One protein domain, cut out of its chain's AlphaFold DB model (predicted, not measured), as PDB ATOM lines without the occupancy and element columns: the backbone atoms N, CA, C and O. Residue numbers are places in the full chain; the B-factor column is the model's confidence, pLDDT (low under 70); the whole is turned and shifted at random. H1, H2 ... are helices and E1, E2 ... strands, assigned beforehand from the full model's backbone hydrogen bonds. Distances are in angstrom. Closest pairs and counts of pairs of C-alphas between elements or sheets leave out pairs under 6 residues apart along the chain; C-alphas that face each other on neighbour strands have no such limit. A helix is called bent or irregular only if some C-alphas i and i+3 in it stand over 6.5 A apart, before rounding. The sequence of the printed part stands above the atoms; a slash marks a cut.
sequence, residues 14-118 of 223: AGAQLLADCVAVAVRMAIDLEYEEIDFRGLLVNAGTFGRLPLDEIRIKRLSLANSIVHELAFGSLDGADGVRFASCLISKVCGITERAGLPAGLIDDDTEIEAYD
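This is residues 14 to 118 of the 223 residues of an uncharacterized protein of Rhizobacter sp. Root1221 (UniProt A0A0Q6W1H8). The chain is wound in stacked turns, a short solenoid whose two parallel sheets form walls, with the long helix H1 capping one end. The second sheet and residues 96 to 112, a long stretch with no named element, reach to the other end. The printed part has 105 residues, with two named helices and seven named strands in the order H1 E1 E2 E3 E4 H2 E5 E6 E7; the sheets run E1 E3 E5 and E2 E4 E6 E7. The class is mixed, helices and strands; the whole is compact, with a radius of gyration of the C-alphas of 12.5 A, spanning 32 by 30 by 20 A.

H1, residues 14 to 32, is on both sheets. It runs along E1, residues 37 to 46, at 12 degrees on the local plane, its height over that sheet 9.8 A; the C-alphas of Ala 16 and Asn 46, their closest, are 6.2 A apart. Its closest C-alphas to E2, residues 49 to 55, are Gln 17 and Thr 49, 6.4 A. E3, residues 59 to 66, is parallel to E1, with N 38 and O 59 at 2.9 A, within hydrogen-bond range. E1 bends by 75 degrees at residue 42 and E3 by 71 degrees at residue 62. E4, residues 69 to 75, is parallel to E2, with N 50 and O 69 at 2.8 A. H2, residues 78 to 81, is only just irregular, C-alphas 78 and 81 being 6.9 A apart; it only grazes the twisted sheet of E2 and E4. E5, residues 85 to 87, is parallel to E3, N 65 and O 85 at 2.8 A. E6, residues 90 to 95, is parallel to E4, N 70 and O 90 at 2.9 A, and E7, residues 113 to 117, to E6, N 91 and O 113 at 2.8 A. Every O i to N i+4 pair of H1 is within hydrogen-bond range; H2 is too short for one.

H1 begins at C-alpha 14, (49.985, -39.295, -16.186), and is 26.5 A long; E1 is 22.3 A and E3 19.6 A. E7 ends at C-alpha 117, (30.018, -26.723, -33.988).

The C-alphas of Leu 33 and Asp 111, the two farthest apart, are 35.0 A apart. The printed part has no cut. The link E6 to E7 is long; the others are tight. Residue 14 and residues 78 to 80 have pLDDT under 70.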
ATOM      1  N   ALA A  14      50.669 -39.248 -17.473       69.44
ATOM      2  CA  ALA A  14      49.985 -39.295 -16.186       69.44
ATOM      3  C   ALA A  14      50.054 -37.957 -15.427       69.44
ATOM      4  O   ALA A  14      49.052 -37.516 -14.876       69.44
ATOM      5  N   GLY A  15      51.203 -37.273 -15.428       83.94
ATOM      6  CA  GLY A  15      51.354 -35.969 -14.769       83.94
ATOM      7  C   GLY A  15      50.560 -34.862 -15.462       83.94
ATOM      8  O   GLY A  15      49.947 -34.025 -14.798       83.94
ATOM      9  N   ALA A  16      50.526 -34.896 -16.796       86.56
ATOM     10  CA  ALA A  16      49.722 -33.984 -17.603       86.56
ATOM     11  C   ALA A  16      48.217 -34.166 -17.360       86.56
ATOM     12  O   ALA A  16      47.509 -33.181 -17.138       86.56
ATOM     13  N   GLN A  17      47.739 -35.414 -17.339       93.81
ATOM     14  CA  GLN A  17      46.330 -35.697 -17.077       93.81
ATOM     15  C   GLN A  17      45.933 -35.332 -15.644       93.81
ATOM     16  O   GLN A  17      44.896 -34.712 -15.459       93.81
ATOM     17  N   LEU A  18      46.774 -35.613 -14.643       94.44
ATOM     18  CA  LEU A  18      46.502 -35.207 -13.258       94.44
ATOM     19  C   LEU A  18      46.322 -33.690 -13.128       94.44
ATOM     20  O   LEU A  18      45.423 -33.231 -12.430       94.44
ATOM     21  N   LEU A  19      47.153 -32.901 -13.817       94.56
ATOM     22  CA  LEU A  19      46.996 -31.450 -13.836       94.56
ATOM     23  C   LEU A  19      45.682 -31.032 -14.509       94.56
ATOM     24  O   LEU A  19      44.992 -30.154 -13.992       94.56
ATOM     25  N   ALA A  20      45.328 -31.658 -15.636       95.75
ATOM     26  CA  ALA A  20      44.061 -31.415 -16.323       95.75
ATOM     27  C   ALA A  20      42.855 -31.737 -15.424       95.75
ATOM     28  O   ALA A  20      41.928 -30.932 -15.325       95.75
ATOM     29  N   ASP A  21      42.910 -32.852 -14.695       95.94
ATOM     30  CA  ASP A  21      41.879 -33.258 -13.741       95.94
ATOM     31  C   ASP A  21      41.772 -32.250 -12.589       95.94
ATOM     32  O   ASP A  21      40.667 -31.840 -12.228       95.94
ATOM     33  N   CYS A  22      42.900 -31.775 -12.045       96.31
ATOM     34  CA  CYS A  22      42.908 -30.718 -11.031       96.31
ATOM     35  C   CYS A  22      42.274 -29.419 -11.544       96.31
ATOM     36  O   CYS A  22      41.518 -28.787 -10.807       96.31
ATOM     37  N   VAL A  23      42.552 -29.024 -12.790       97.19
ATOM     38  CA  VAL A  23      41.917 -27.859 -13.425       97.19
ATOM     39  C   VAL A  23      40.410 -28.076 -13.540       97.19
ATOM     40  O   VAL A  23      39.645 -27.214 -13.113       97.19
ATOM     41  N   ALA A  24      39.972 -29.229 -14.049       96.56
ATOM     42  CA  ALA A  24      38.554 -29.545 -14.204       96.56
ATOM     43  C   ALA A  24      37.809 -29.544 -12.856       96.56
ATOM     44  O   ALA A  24      36.730 -28.961 -12.745       96.56
ATOM     45  N   VAL A  25      38.406 -30.132 -11.814       97.06
ATOM     46  CA  VAL A  25      37.855 -30.122 -10.451       97.06
ATOM     47  C   VAL A  25      37.802 -28.704  -9.892       97.06
ATOM     48  O   VAL A  25      36.774 -28.315  -9.350       97.06
ATOM     49  N   ALA A  26      38.864 -27.910 -10.048       97.50
ATOM     50  CA  ALA A  26      38.893 -26.532  -9.559       97.50
ATOM     51  C   ALA A  26      37.816 -25.663 -10.225       97.50
ATOM     52  O   ALA A  26      37.124 -24.918  -9.534       97.50
ATOM     53  N   VAL A  27      37.631 -25.799 -11.544       96.56
ATOM     54  CA  VAL A  27      36.543 -25.139 -12.280       96.56
ATOM     55  C   VAL A  27      35.189 -25.574 -11.730       96.56
ATOM     56  O   VAL A  27      34.349 -24.727 -11.436       96.56
ATOM     57  N   ARG A  28      34.978 -26.882 -11.541       95.94
ATOM     58  CA  ARG A  28      33.698 -27.392 -11.044       95.94
ATOM     59  C   ARG A  28      33.387 -26.901  -9.634       95.94
ATOM     60  O   ARG A  28      32.284 -26.436  -9.391       95.94
ATOM     61  N   MET A  29      34.368 -26.945  -8.738       96.81
ATOM     62  CA  MET A  29      34.224 -26.422  -7.382       96.81
ATOM     63  C   MET A  29      33.923 -24.924  -7.375       96.81
ATOM     64  O   MET A  29      33.110 -24.483  -6.575       96.81
ATOM     65  N   ALA A  30      34.558 -24.142  -8.251       96.12
ATOM     66  CA  ALA A  30      34.288 -22.712  -8.350       96.12
ATOM     67  C   ALA A  30      32.843 -22.436  -8.799       96.12
ATOM     68  O   ALA A  30      32.193 -21.575  -8.216       96.12
ATOM     69  N   ILE A  31      32.321 -23.210  -9.759       93.56
ATOM     70  CA  ILE A  31      30.910 -23.143 -10.176       93.56
ATOM     71  C   ILE A  31      29.978 -23.525  -9.019       93.56
ATOM     72  O   ILE A  31      29.045 -22.789  -8.719       93.56
ATOM     73  N   ASP A  32      30.243 -24.647  -8.343       95.12
ATOM     74  CA  ASP A  32      29.403 -25.143  -7.242       95.12
ATOM     75  C   ASP A  32      29.409 -24.191  -6.025       95.12
ATOM     76  O   ASP A  32      28.457 -24.168  -5.247       95.12
ATOM     77  N   LEU A  33      30.475 -23.401  -5.859       95.50
ATOM     78  CA  LEU A  33      30.607 -22.346  -4.846       95.50
ATOM     79  C   LEU A  33      30.130 -20.967  -5.335       95.50
ATOM     80  O   LEU A  33      30.338 -19.977  -4.633       95.50
ATOM     81  N   GLU A  34      29.511 -20.899  -6.516       93.12
ATOM     82  CA  GLU A  34      28.964 -19.680  -7.124       93.12
ATOM     83  C   GLU A  34      30.003 -18.557  -7.313       93.12
ATOM     84  O   GLU A  34      29.690 -17.367  -7.251       93.12
ATOM     85  N   TYR A  35      31.267 -18.912  -7.560       93.88
ATOM     86  CA  TYR A  35      32.273 -17.930  -7.955       93.88
ATOM     87  C   TYR A  35      32.039 -17.453  -9.387       93.88
ATOM     88  O   TYR A  35      31.852 -18.242 -10.309       93.88
ATOM     89  N   GLU A  36      32.135 -16.138  -9.588       90.56
ATOM     90  CA  GLU A  36      31.989 -15.536 -10.917       90.56
ATOM     91  C   GLU A  36      33.181 -15.821 -11.843       90.56
ATOM     92  O   GLU A  36      33.050 -15.776 -13.071       90.56
ATOM     93  N   GLU A  37      34.364 -16.051 -11.264       94.38
ATOM     94  CA  GLU A  37      35.601 -16.252 -12.008       94.38
ATOM     95  C   GLU A  37      36.610 -17.143 -11.282       94.38
ATOM     96  O   GLU A  37      36.647 -17.224 -10.052       94.38
ATOM     97  N   ILE A  38      37.477 -17.774 -12.070       95.56
ATOM     98  CA  ILE A  38      38.643 -18.522 -11.608       95.56
ATOM     99  C   ILE A  38      39.863 -18.139 -12.443       95.56
ATOM    100  O   ILE A  38      39.818 -18.103 -13.671       95.56
ATOM    101  N   ASP A  39      40.976 -17.865 -11.767       95.75
ATOM    102  CA  ASP A  39      42.207 -17.410 -12.401       95.75
ATOM    103  C   ASP A  39      43.337 -18.417 -12.217       95.75
ATOM    104  O   ASP A  39      43.817 -18.651 -11.103       95.75
ATOM    105  N   PHE A  40      43.795 -18.978 -13.332       96.12
ATOM    106  CA  PHE A  40      44.859 -19.974 -13.367       96.12
ATOM    107  C   PHE A  40      46.262 -19.366 -13.462       96.12
ATOM    108  O   PHE A  40      47.246 -20.098 -13.519       96.12
ATOM    109  N   ARG A  41      46.388 -18.034 -13.426       94.25
ATOM    110  CA  ARG A  41      47.662 -17.302 -13.306       94.25
ATOM    111  C   ARG A  41      48.705 -17.675 -14.369       94.25
ATOM    112  O   ARG A  41      49.902 -17.635 -14.100       94.25
ATOM    113  N   GLY A  42      48.256 -18.014 -15.575       93.00
ATOM    114  CA  GLY A  42      49.111 -18.400 -16.698       93.00
ATOM    115  C   GLY A  42      49.460 -19.887 -16.728       93.00
ATOM    116  O   GLY A  42      50.447 -20.256 -17.362       93.00
ATOM    117  N   LEU A  43      48.697 -20.741 -16.035       95.25
ATOM    118  CA  LEU A  43      48.912 -22.187 -16.043       95.25
ATOM    119  C   LEU A  43      48.864 -22.733 -17.474       95.25
ATOM    120  O   LEU A  43      47.907 -22.485 -18.207       95.25
ATOM    121  N   LEU A  44      49.874 -23.524 -17.829       95.50
ATOM    122  CA  LEU A  44      49.914 -24.290 -19.066       95.50
ATOM    123  C   LEU A  44      49.636 -25.762 -18.766       95.50
ATOM    124  O   LEU A  44      50.414 -26.415 -18.068       95.50
ATOM    125  N   VAL A  45      48.567 -26.293 -19.347       95.38
ATOM    126  CA  VAL A  45      48.310 -27.731 -19.420       95.38
ATOM    127  C   VAL A  45      48.777 -28.217 -20.784       95.38
ATOM    128  O   VAL A  45      48.273 -27.775 -21.812       95.38
ATOM    129  N   ASN A  46      49.762 -29.111 -20.799       95.38
ATOM    130  CA  ASN A  46      50.275 -29.709 -22.027       95.38
ATOM    131  C   ASN A  46      49.958 -31.206 -22.034       95.38
ATOM    132  O   ASN A  46      50.365 -31.884 -21.096       95.38
ATOM    133  N   ALA A  47      49.298 -31.706 -23.080       94.81
ATOM    134  CA  ALA A  47      48.869 -33.105 -23.217       94.81
ATOM    135  C   ALA A  47      47.828 -33.589 -22.182       94.81
ATOM    136  O   ALA A  47      47.919 -34.711 -21.684       94.81
ATOM    137  N   GLY A  48      46.835 -32.753 -21.859       94.81
ATOM    138  CA  GLY A  48      45.693 -33.119 -21.012       94.81
ATOM    139  C   GLY A  48      44.429 -33.466 -21.807       94.81
ATOM    140  O   GLY A  48      44.262 -33.022 -22.944       94.81
ATOM    141  N   THR A  49      43.513 -34.220 -21.199       96.62
ATOM    142  CA  THR A  49      42.167 -34.488 -21.738       96.62
ATOM    143  C   THR A  49      41.105 -33.882 -20.829       96.62
ATOM    144  O   THR A  49      41.080 -34.163 -19.631       96.62
ATOM    145  N   PHE A  50      40.205 -33.086 -21.403       97.38
ATOM    146  CA  PHE A  50      39.092 -32.446 -20.707       97.38
ATOM    147  C   PHE A  50      37.758 -32.967 -21.236       97.38
ATOM    148  O   PHE A  50      37.508 -32.953 -22.441       97.38
ATOM    149  N   GLY A  51      36.868 -33.369 -20.327       95.38
ATOM    150  CA  GLY A  51      35.486 -33.708 -20.678       95.38
ATOM    151  C   GLY A  51      34.697 -32.481 -21.138       95.38
ATOM    152  O   GLY A  51      34.095 -32.492 -22.205       95.38
ATOM    153  N   ARG A  52      34.729 -31.401 -20.353       93.56
ATOM    154  CA  ARG A  52      34.049 -30.147 -20.684       93.56
ATOM    155  C   ARG A  52      34.788 -28.949 -20.101       93.56
ATOM    156  O   ARG A  52      35.205 -28.995 -18.946       93.56
ATOM    157  N   LEU A  53      34.910 -27.881 -20.883       94.44
ATOM    158  CA  LEU A  53      35.375 -26.566 -20.444       94.44
ATOM    159  C   LEU A  53      34.210 -25.558 -20.518       94.44
ATOM    160  O   LEU A  53      33.812 -25.168 -21.620       94.44
ATOM    161  N   PRO A  54      33.644 -25.162 -19.362       92.00
ATOM    162  CA  PRO A  54      32.395 -24.407 -19.272       92.00
ATOM    163  C   PRO A  54      32.612 -22.882 -19.242       92.00
ATOM    164  O   PRO A  54      32.377 -22.233 -18.223       92.00
ATOM    165  N   LEU A  55      33.048 -22.280 -20.356       90.69
ATOM    166  CA  LEU A  55      33.179 -20.810 -20.471       90.69
ATOM    167  C   LEU A  55      31.812 -20.096 -20.517       90.69
ATOM    168  O   LEU A  55      31.730 -18.876 -20.685       90.69
ATOM    169  N   ASP A  56      30.725 -20.857 -20.440       87.00
ATOM    170  CA  ASP A  56      29.349 -20.399 -20.337       87.00
ATOM    171  C   ASP A  56      28.823 -20.292 -18.905       87.00
ATOM    172  O   ASP A  56      27.855 -19.565 -18.685       87.00
ATOM    173  N   GLU A  57      29.464 -20.962 -17.948       88.88
ATOM    174  CA  GLU A  57      29.052 -20.972 -16.539       88.88
ATOM    175  C   GLU A  57      29.969 -20.128 -15.649       88.88
ATOM    176  O   GLU A  57      29.502 -19.539 -14.679       88.88
ATOM    177  N   ILE A  58      31.263 -20.041 -15.975       91.19
ATOM    178  CA  ILE A  58      32.249 -19.305 -15.176       91.19
ATOM    179  C   ILE A  58      33.288 -18.624 -16.066       91.19
ATOM    180  O   ILE A  58      33.685 -19.153 -17.107       91.19
ATOM    181  N   ARG A  59      33.777 -17.454 -15.639       91.94
ATOM    182  CA  ARG A  59      34.900 -16.785 -16.305       91.94
ATOM    183  C   ARG A  59      36.207 -17.482 -15.946       91.94
ATOM    184  O   ARG A  59      36.665 -17.410 -14.805       91.94
ATOM    185  N   ILE A  60      36.823 -18.138 -16.920       93.62
ATOM    186  CA  ILE A  60      38.136 -18.766 -16.760       93.62
ATOM    187  C   ILE A  60      39.190 -17.781 -17.250       93.62
ATOM    188  O   ILE A  60      39.117 -17.309 -18.383       93.62
ATOM    189  N   LYS A  61      40.183 -17.484 -16.406       94.38
ATOM    190  CA  LYS A  61      41.262 -16.553 -16.736       94.38
ATOM    191  C   LYS A  61      42.624 -17.221 -16.797       94.38
ATOM    192  O   LYS A  61      42.966 -18.039 -15.940       94.38
ATOM    193  N   ARG A  62      43.437 -16.789 -17.765       94.44
ATOM    194  CA  ARG A  62      44.873 -17.098 -17.880       94.44
ATOM    195  C   ARG A  62      45.181 -18.596 -17.790       94.44
ATOM    196  O   ARG A  62      46.025 -19.013 -16.997       94.44
ATOM    197  N   LEU A  63      44.486 -19.389 -18.600       96.00
ATOM    198  CA  LEU A  63      44.673 -20.834 -18.734       96.00
ATOM    199  C   LEU A  63      45.070 -21.160 -20.177       96.00
ATOM    200  O   LEU A  63      44.328 -20.871 -21.109       96.00
ATOM    201  N   SER A  64      46.232 -21.770 -20.377       96.38
ATOM    202  CA  SER A  64      46.696 -22.202 -21.697       96.38
ATOM    203  C   SER A  64      46.649 -23.719 -21.807       96.38
ATOM    204  O   SER A  64      47.123 -24.426 -20.919       96.38
ATOM    205  N   LEU A  65      46.098 -24.222 -22.905       97.06
ATOM    206  CA  LEU A  65      46.097 -25.633 -23.259       97.06
ATOM    207  C   LEU A  65      46.945 -25.821 -24.513       97.06
ATOM    208  O   LEU A  65      46.752 -25.125 -25.509       97.06
ATOM    209  N   ALA A  66      47.873 -26.772 -24.458       96.69
ATOM    210  CA  ALA A  66      48.693 -27.177 -25.590       96.69
ATOM    211  C   ALA A  66      48.603 -28.690 -25.805       96.69
ATOM    212  O   ALA A  66      48.557 -29.446 -24.830       96.69
ATOM    213  N   ASN A  67      48.583 -29.147 -27.060       96.38
ATOM    214  CA  ASN A  67      48.584 -30.578 -27.415       96.38
ATOM    215  C   ASN A  67      47.519 -31.397 -26.660       96.38
ATOM    216  O   ASN A  67      47.757 -32.544 -26.291       96.38
ATOM    217  N   SER A  68      46.386 -30.773 -26.338       96.94
ATOM    218  CA  SER A  68      45.370 -31.306 -25.421       96.94
ATOM    219  C   SER A  68      44.067 -31.604 -26.156       96.94
ATOM    220  O   SER A  68      43.776 -30.986 -27.182       96.94
ATOM    221  N   ILE A  69      43.273 -32.521 -25.609       97.75
ATOM    222  CA  ILE A  69      41.949 -32.877 -26.127       97.75
ATOM    223  C   ILE A  69      40.882 -32.228 -25.246       97.75
ATOM    224  O   ILE A  69      40.933 -32.332 -24.021       97.75
ATOM    225  N   VAL A  70      39.896 -31.583 -25.862       97.88
ATOM    226  CA  VAL A  70      38.722 -31.030 -25.176       97.88
ATOM    227  C   VAL A  70      37.476 -31.580 -25.854       97.88
ATOM    228  O   VAL A  70      37.187 -31.242 -26.998       97.88
ATOM    229  N   HIS A  71      36.719 -32.433 -25.171       97.25
ATOM    230  CA  HIS A  71      35.530 -33.027 -25.781       97.25
ATOM    231  C   HIS A  71      34.416 -31.996 -25.995       97.25
ATOM    232  O   HIS A  71      33.791 -31.978 -27.054       97.25
ATOM    233  N   GLU A  72      34.200 -31.102 -25.032       95.00
ATOM    234  CA  GLU A  72      33.211 -30.036 -25.153       95.00
ATOM    235  C   GLU A  72      33.766 -28.694 -24.668       95.00
ATOM    236  O   GLU A  72      34.194 -28.558 -23.523       95.00
ATOM    237  N   LEU A  73      33.733 -27.682 -25.533       93.25
ATOM    238  CA  LEU A  73      34.044 -26.295 -25.198       93.25
ATOM    239  C   LEU A  73      32.768 -25.462 -25.324       93.25
ATOM    240  O   LEU A  73      32.248 -25.292 -26.427       93.25
ATOM    241  N   ALA A  74      32.251 -24.952 -24.210       90.06
ATOM    242  CA  ALA A  74      30.973 -24.248 -24.185       90.06
ATOM    243  C   ALA A  74      31.153 -22.745 -23.963       90.06
ATOM    244  O   ALA A  74      31.864 -22.338 -23.053       90.06
ATOM    245  N   PHE A  75      30.505 -21.926 -24.797       85.62
ATOM    246  CA  PHE A  75      30.609 -20.465 -24.786       85.62
ATOM    247  C   PHE A  75      29.304 -19.779 -24.358       85.62
ATOM    248  O   PHE A  75      28.262 -19.947 -25.004       85.62
ATOM    249  N   GLY A  76      29.366 -18.932 -23.322       72.56
ATOM    250  CA  GLY A  76      28.208 -18.152 -22.847       72.56
ATOM    251  C   GLY A  76      28.300 -16.646 -23.088       72.56
ATOM    252  O   GLY A  76      27.275 -16.016 -23.366       72.56
ATOM    253  N   SER A  77      29.503 -16.069 -23.017       71.81
ATOM    254  CA  SER A  77      29.775 -14.650 -23.294       71.81
ATOM    255  C   SER A  77      31.230 -14.432 -23.729       71.81
ATOM    256  O   SER A  77      32.076 -15.300 -23.501       71.81
ATOM    257  N   LEU A  78      31.523 -13.293 -24.372       66.12
ATOM    258  CA  LEU A  78      32.884 -12.948 -24.817       66.12
ATOM    259  C   LEU A  78      33.869 -12.802 -23.650       66.12
ATOM    260  O   LEU A  78      35.034 -13.161 -23.789       66.12
ATOM    261  N   ASP A  79      33.381 -12.364 -22.491       66.44
ATOM    262  CA  ASP A  79      34.191 -12.134 -21.289       66.44
ATOM    263  C   ASP A  79      34.532 -13.431 -20.528       66.44
ATOM    264  O   ASP A  79      35.247 -13.403 -19.525       66.44
ATOM    265  N   GLY A  80      34.022 -14.579 -20.990       68.06
ATOM    266  CA  GLY A  80      34.198 -15.890 -20.358       68.06
ATOM    267  C   GLY A  80      35.633 -16.427 -20.362       68.06
ATOM    268  O   GLY A  80      35.920 -17.371 -19.629       68.06
ATOM    269  N   ALA A  81      36.525 -15.861 -21.184       78.06
ATOM    270  CA  ALA A  81      37.783 -16.501 -21.576       78.06
ATOM    271  C   ALA A  81      38.994 -15.545 -21.641       78.06
ATOM    272  O   ALA A  81      39.788 -15.595 -22.583       78.06
ATOM    273  N   ASP A  82      39.151 -14.657 -20.658       85.81
ATOM    274  CA  ASP A  82      40.262 -13.693 -20.626       85.81
ATOM    275  C   ASP A  82      41.632 -14.382 -20.456       85.81
ATOM    276  O   ASP A  82      41.928 -15.025 -19.447       85.81
ATOM    277  N   GLY A  83      42.501 -14.264 -21.460       85.75
ATOM    278  CA  GLY A  83      43.822 -14.896 -21.455       85.75
ATOM    279  C   GLY A  83      43.782 -16.427 -21.515       85.75
ATOM    280  O   GLY A  83      44.774 -17.075 -21.173       85.75
ATOM    281  N   VAL A  84      42.651 -17.015 -21.913       93.19
ATOM    282  CA  VAL A  84      42.575 -18.441 -22.244       93.19
ATOM    283  C   VAL A  84      43.163 -18.658 -23.641       93.19
ATOM    284  O   VAL A  84      42.992 -17.812 -24.518       93.19
ATOM    285  N   ARG A  85      43.875 -19.767 -23.861       95.25
ATOM    286  CA  ARG A  85      44.440 -20.103 -25.178       95.25
ATOM    287  C   ARG A  85      44.436 -21.604 -25.439       95.25
ATOM    288  O   ARG A  85      44.766 -22.376 -24.543       95.25
ATOM    289  N   PHE A  86      44.148 -21.995 -26.675       96.62
ATOM    290  CA  PHE A  86      44.252 -23.367 -27.174       96.62
ATOM    291  C   PHE A  86      45.250 -23.415 -28.334       96.62
ATOM    292  O   PHE A  86      45.076 -22.685 -29.308       96.62
ATOM    293  N   ALA A  87      46.284 -24.251 -28.223       97.06
ATOM    294  CA  ALA A  87      47.342 -24.407 -29.222       97.06
ATOM    295  C   ALA A  87      47.574 -25.887 -29.554       97.06
ATOM    296  O   ALA A  87      47.744 -26.712 -28.651       97.06
ATOM    297  N   SER A  88      47.593 -26.235 -30.841       97.06
ATOM    298  CA  SER A  88      47.741 -27.625 -31.302       97.06
ATOM    299  C   SER A  88      46.773 -28.604 -30.606       97.06
ATOM    300  O   SER A  88      47.144 -29.724 -30.253       97.06
ATOM    301  N   CYS A  89      45.546 -28.166 -30.319       97.62
ATOM    302  CA  CYS A  89      44.538 -28.957 -29.611       97.62
ATOM    303  C   CYS A  89      43.606 -29.707 -30.576       97.62
ATOM    304  O   CYS A  89      43.490 -29.353 -31.749       97.62
ATOM    305  N   LEU A  90      42.890 -30.703 -30.050       97.88
ATOM    306  CA  LEU A  90      41.719 -31.298 -30.697       97.88
ATOM    307  C   LEU A  90      40.479 -30.985 -29.857       97.88
ATOM    308  O   LEU A  90      40.413 -31.355 -28.684       97.88
ATOM    309  N   ILE A  91      39.496 -30.314 -30.451       97.88
ATOM    310  CA  ILE A  91      38.234 -29.966 -29.799       97.88
ATOM    311  C   ILE A  91      37.098 -30.707 -30.501       97.88
ATOM    312  O   ILE A  91      36.774 -30.406 -31.650       97.88
ATOM    313  N   SER A  92      36.454 -31.654 -29.817       97.44
ATOM    314  CA  SER A  92      35.408 -32.462 -30.459       97.44
ATOM    315  C   SER A  92      34.136 -31.668 -30.738       97.44
ATOM    316  O   SER A  92      33.510 -31.824 -31.785       97.44
ATOM    317  N   LYS A  93      33.734 -30.785 -29.823       93.88
ATOM    318  CA  LYS A  93      32.537 -29.970 -30.009       93.88
ATOM    319  C   LYS A  93      32.682 -28.593 -29.382       93.88
ATOM    320  O   LYS A  93      33.046 -28.466 -28.216       93.88
ATOM    321  N   VAL A  94      32.300 -27.572 -30.140       92.06
ATOM    322  CA  VAL A  94      32.093 -26.213 -29.645       92.06
ATOM    323  C   VAL A  94      30.595 -25.922 -29.523       92.06
ATOM    324  O   VAL A  94      29.861 -26.001 -30.511       92.06
ATOM    325  N   CYS A  95      30.148 -25.556 -28.322       87.50
ATOM    326  CA  CYS A  95      28.770 -25.162 -28.021       87.50
ATOM    327  C   CYS A  95      28.638 -23.627 -27.963       87.50
ATOM    328  O   CYS A  95      29.528 -22.934 -27.472       87.50
ATOM    329  N   GLY A  96      27.518 -23.079 -28.442       81.12
ATOM    330  CA  GLY A  96      27.229 -21.635 -28.465       81.12
ATOM    331  C   GLY A  96      27.726 -20.886 -29.712       81.12
ATOM    332  O   GLY A  96      27.427 -19.700 -29.871       81.12
ATOM    333  N   ILE A  97      28.427 -21.578 -30.615       87.88
ATOM    334  CA  ILE A  97      28.977 -21.051 -31.871       87.88
ATOM    335  C   ILE A  97      28.631 -22.020 -33.000       87.88
ATOM    336  O   ILE A  97      28.731 -23.232 -32.820       87.88
ATOM    337  N   THR A  98      28.242 -21.505 -34.169       86.94
ATOM    338  CA  THR A  98      27.829 -22.338 -35.311       86.94
ATOM    339  C   THR A  98      28.931 -22.585 -36.338       86.94
ATOM    340  O   THR A  98      28.771 -23.449 -37.195       86.94
ATOM    341  N   GLU A  99      30.012 -21.806 -36.305       88.81
ATOM    342  CA  GLU A  99      31.142 -21.914 -37.234       88.81
ATOM    343  C   GLU A  99      32.398 -21.197 -36.715       88.81
ATOM    344  O   GLU A  99      32.314 -20.312 -35.864       88.81
ATOM    345  N   ARG A 100      33.566 -21.518 -37.292       89.12
ATOM    346  CA  ARG A 100      34.873 -20.987 -36.862       89.12
ATOM    347  C   ARG A 100      34.945 -19.461 -36.845       89.12
ATOM    348  O   ARG A 100      35.562 -18.892 -35.954       89.12
ATOM    349  N   ALA A 101      34.296 -18.793 -37.800       87.88
ATOM    350  CA  ALA A 101      34.280 -17.331 -37.887       87.88
ATOM    351  C   ALA A 101      33.580 -16.649 -36.693       87.88
ATOM    352  O   ALA A 101      33.752 -15.448 -36.495       87.88
ATOM    353  N   GLY A 102      32.802 -17.400 -35.905       86.19
ATOM    354  CA  GLY A 102      32.181 -16.927 -34.669       86.19
ATOM    355  C   GLY A 102      33.062 -17.056 -33.423       86.19
ATOM    356  O   GLY A 102      32.630 -16.636 -32.352       86.19
ATOM    357  N   LEU A 103      34.263 -17.639 -33.526       88.81
ATOM    358  CA  LEU A 103      35.179 -17.769 -32.392       88.81
ATOM    359  C   LEU A 103      35.816 -16.425 -32.012       88.81
ATOM    360  O   LEU A 103      36.156 -15.633 -32.898       88.81
ATOM    361  N   PRO A 104      36.051 -16.179 -30.710       85.88
ATOM    362  CA  PRO A 104      36.841 -15.040 -30.265       85.88
ATOM    363  C   PRO A 104      38.259 -15.080 -30.849       85.88
ATOM    364  O   PRO A 104      38.933 -16.113 -30.822       85.88
ATOM    365  N   ALA A 105      38.725 -13.941 -31.363       85.00
ATOM    366  CA  ALA A 105      40.063 -13.835 -31.932       85.00
ATOM    367  C   ALA A 105      41.142 -14.085 -30.863       85.00
ATOM    368  O   ALA A 105      41.075 -13.534 -29.768       85.00
ATOM    369  N   GLY A 106      42.153 -14.890 -31.199       86.12
ATOM    370  CA  GLY A 106      43.298 -15.170 -30.322       86.12
ATOM    371  C   GLY A 106      43.057 -16.212 -29.225       86.12
ATOM    372  O   GLY A 106      44.004 -16.555 -28.523       86.12
ATOM    373  N   LEU A 107      41.831 -16.732 -29.094       90.31
ATOM    374  CA  LEU A 107      41.508 -17.800 -28.147       90.31
ATOM    375  C   LEU A 107      41.989 -19.169 -28.642       90.31
ATOM    376  O   LEU A 107      42.531 -19.954 -27.871       90.31
ATOM    377  N   ILE A 108      41.765 -19.465 -29.922       93.81
ATOM    378  CA  ILE A 108      42.087 -20.753 -30.541       93.81
ATOM    379  C   ILE A 108      43.070 -20.505 -31.681       93.81
ATOM    380  O   ILE A 108      42.768 -19.730 -32.590       93.81
ATOM    381  N   ASP A 109      44.227 -21.158 -31.621       94.12
ATOM    382  CA  ASP A 109      45.257 -21.051 -32.648       94.12
ATOM    383  C   ASP A 109      44.847 -21.771 -33.937       94.12
ATOM    384  O   ASP A 109      44.018 -22.687 -33.948       94.12
ATOM    385  N   ASP A 110      45.435 -21.345 -35.056       91.56
ATOM    386  CA  ASP A 110      45.047 -21.837 -36.377       91.56
ATOM    387  C   ASP A 110      45.286 -23.337 -36.576       91.56
ATOM    388  O   ASP A 110      44.585 -23.957 -37.373       91.56
ATOM    389  N   ASP A 111      46.226 -23.903 -35.824       93.75
ATOM    390  CA  ASP A 111      46.613 -25.311 -35.828       93.75
ATOM    391  C   ASP A 111      45.719 -26.211 -34.956       93.75
ATOM    392  O   ASP A 111      45.874 -27.429 -34.981       93.75
ATOM    393  N   THR A 112      44.795 -25.631 -34.187       96.25
ATOM    394  CA  THR A 112      43.835 -26.382 -33.374       96.25
ATOM    395  C   THR A 112      42.662 -26.849 -34.233       96.25
ATOM    396  O   THR A 112      41.987 -26.049 -34.893       96.25
ATOM    397  N   GLU A 113      42.399 -28.154 -34.192       96.81
ATOM    398  CA  GLU A 113      41.323 -28.808 -34.931       96.81
ATOM    399  C   GLU A 113      40.016 -28.784 -34.131       96.81
ATOM    400  O   GLU A 113      39.998 -29.044 -32.927       96.81
ATOM    401  N   ILE A 114      38.908 -28.465 -34.808       96.88
ATOM    402  CA  ILE A 114      37.559 -28.474 -34.231       96.88
ATOM    403  C   ILE A 114      36.689 -29.395 -35.082       96.88
ATOM    404  O   ILE A 114      36.443 -29.091 -36.250       96.88
ATOM    405  N   GLU A 115      36.204 -30.491 -34.498       96.44
ATOM    406  CA  GLU A 115      35.441 -31.511 -35.231       96.44
ATOM    407  C   GLU A 115      34.001 -31.053 -35.513       96.44
ATOM    408  O   GLU A 115      33.470 -31.285 -36.601       96.44
ATOM    409  N   ALA A 116      33.353 -30.381 -34.552       92.56
ATOM    410  CA  ALA A 116      31.960 -29.958 -34.679       92.56
ATOM    411  C   ALA A 116      31.639 -28.623 -33.984       92.56
ATOM    412  O   ALA A 116      32.179 -28.281 -32.934       92.56
ATOM    413  N   TYR A 117      30.667 -27.911 -34.555       90.56
ATOM    414  CA  TYR A 117      30.018 -26.723 -33.988       90.56
ATOM    415  C   TYR A 117      28.538 -27.007 -33.718       90.56
ATOM    416  O   TYR A 117      27.973 -27.984 -34.227       90.56
ATOM    417  N   ASP A 118      27.868 -26.125 -32.978       83.00
ATOM    418  CA  ASP A 118      26.430 -26.236 -32.773       83.00
ATOM    419  C   ASP A 118      25.653 -26.047 -34.079       83.00
ATOM    420  O   ASP A 118      25.749 -25.041 -34.788       83.00
TER     421      ASP A 118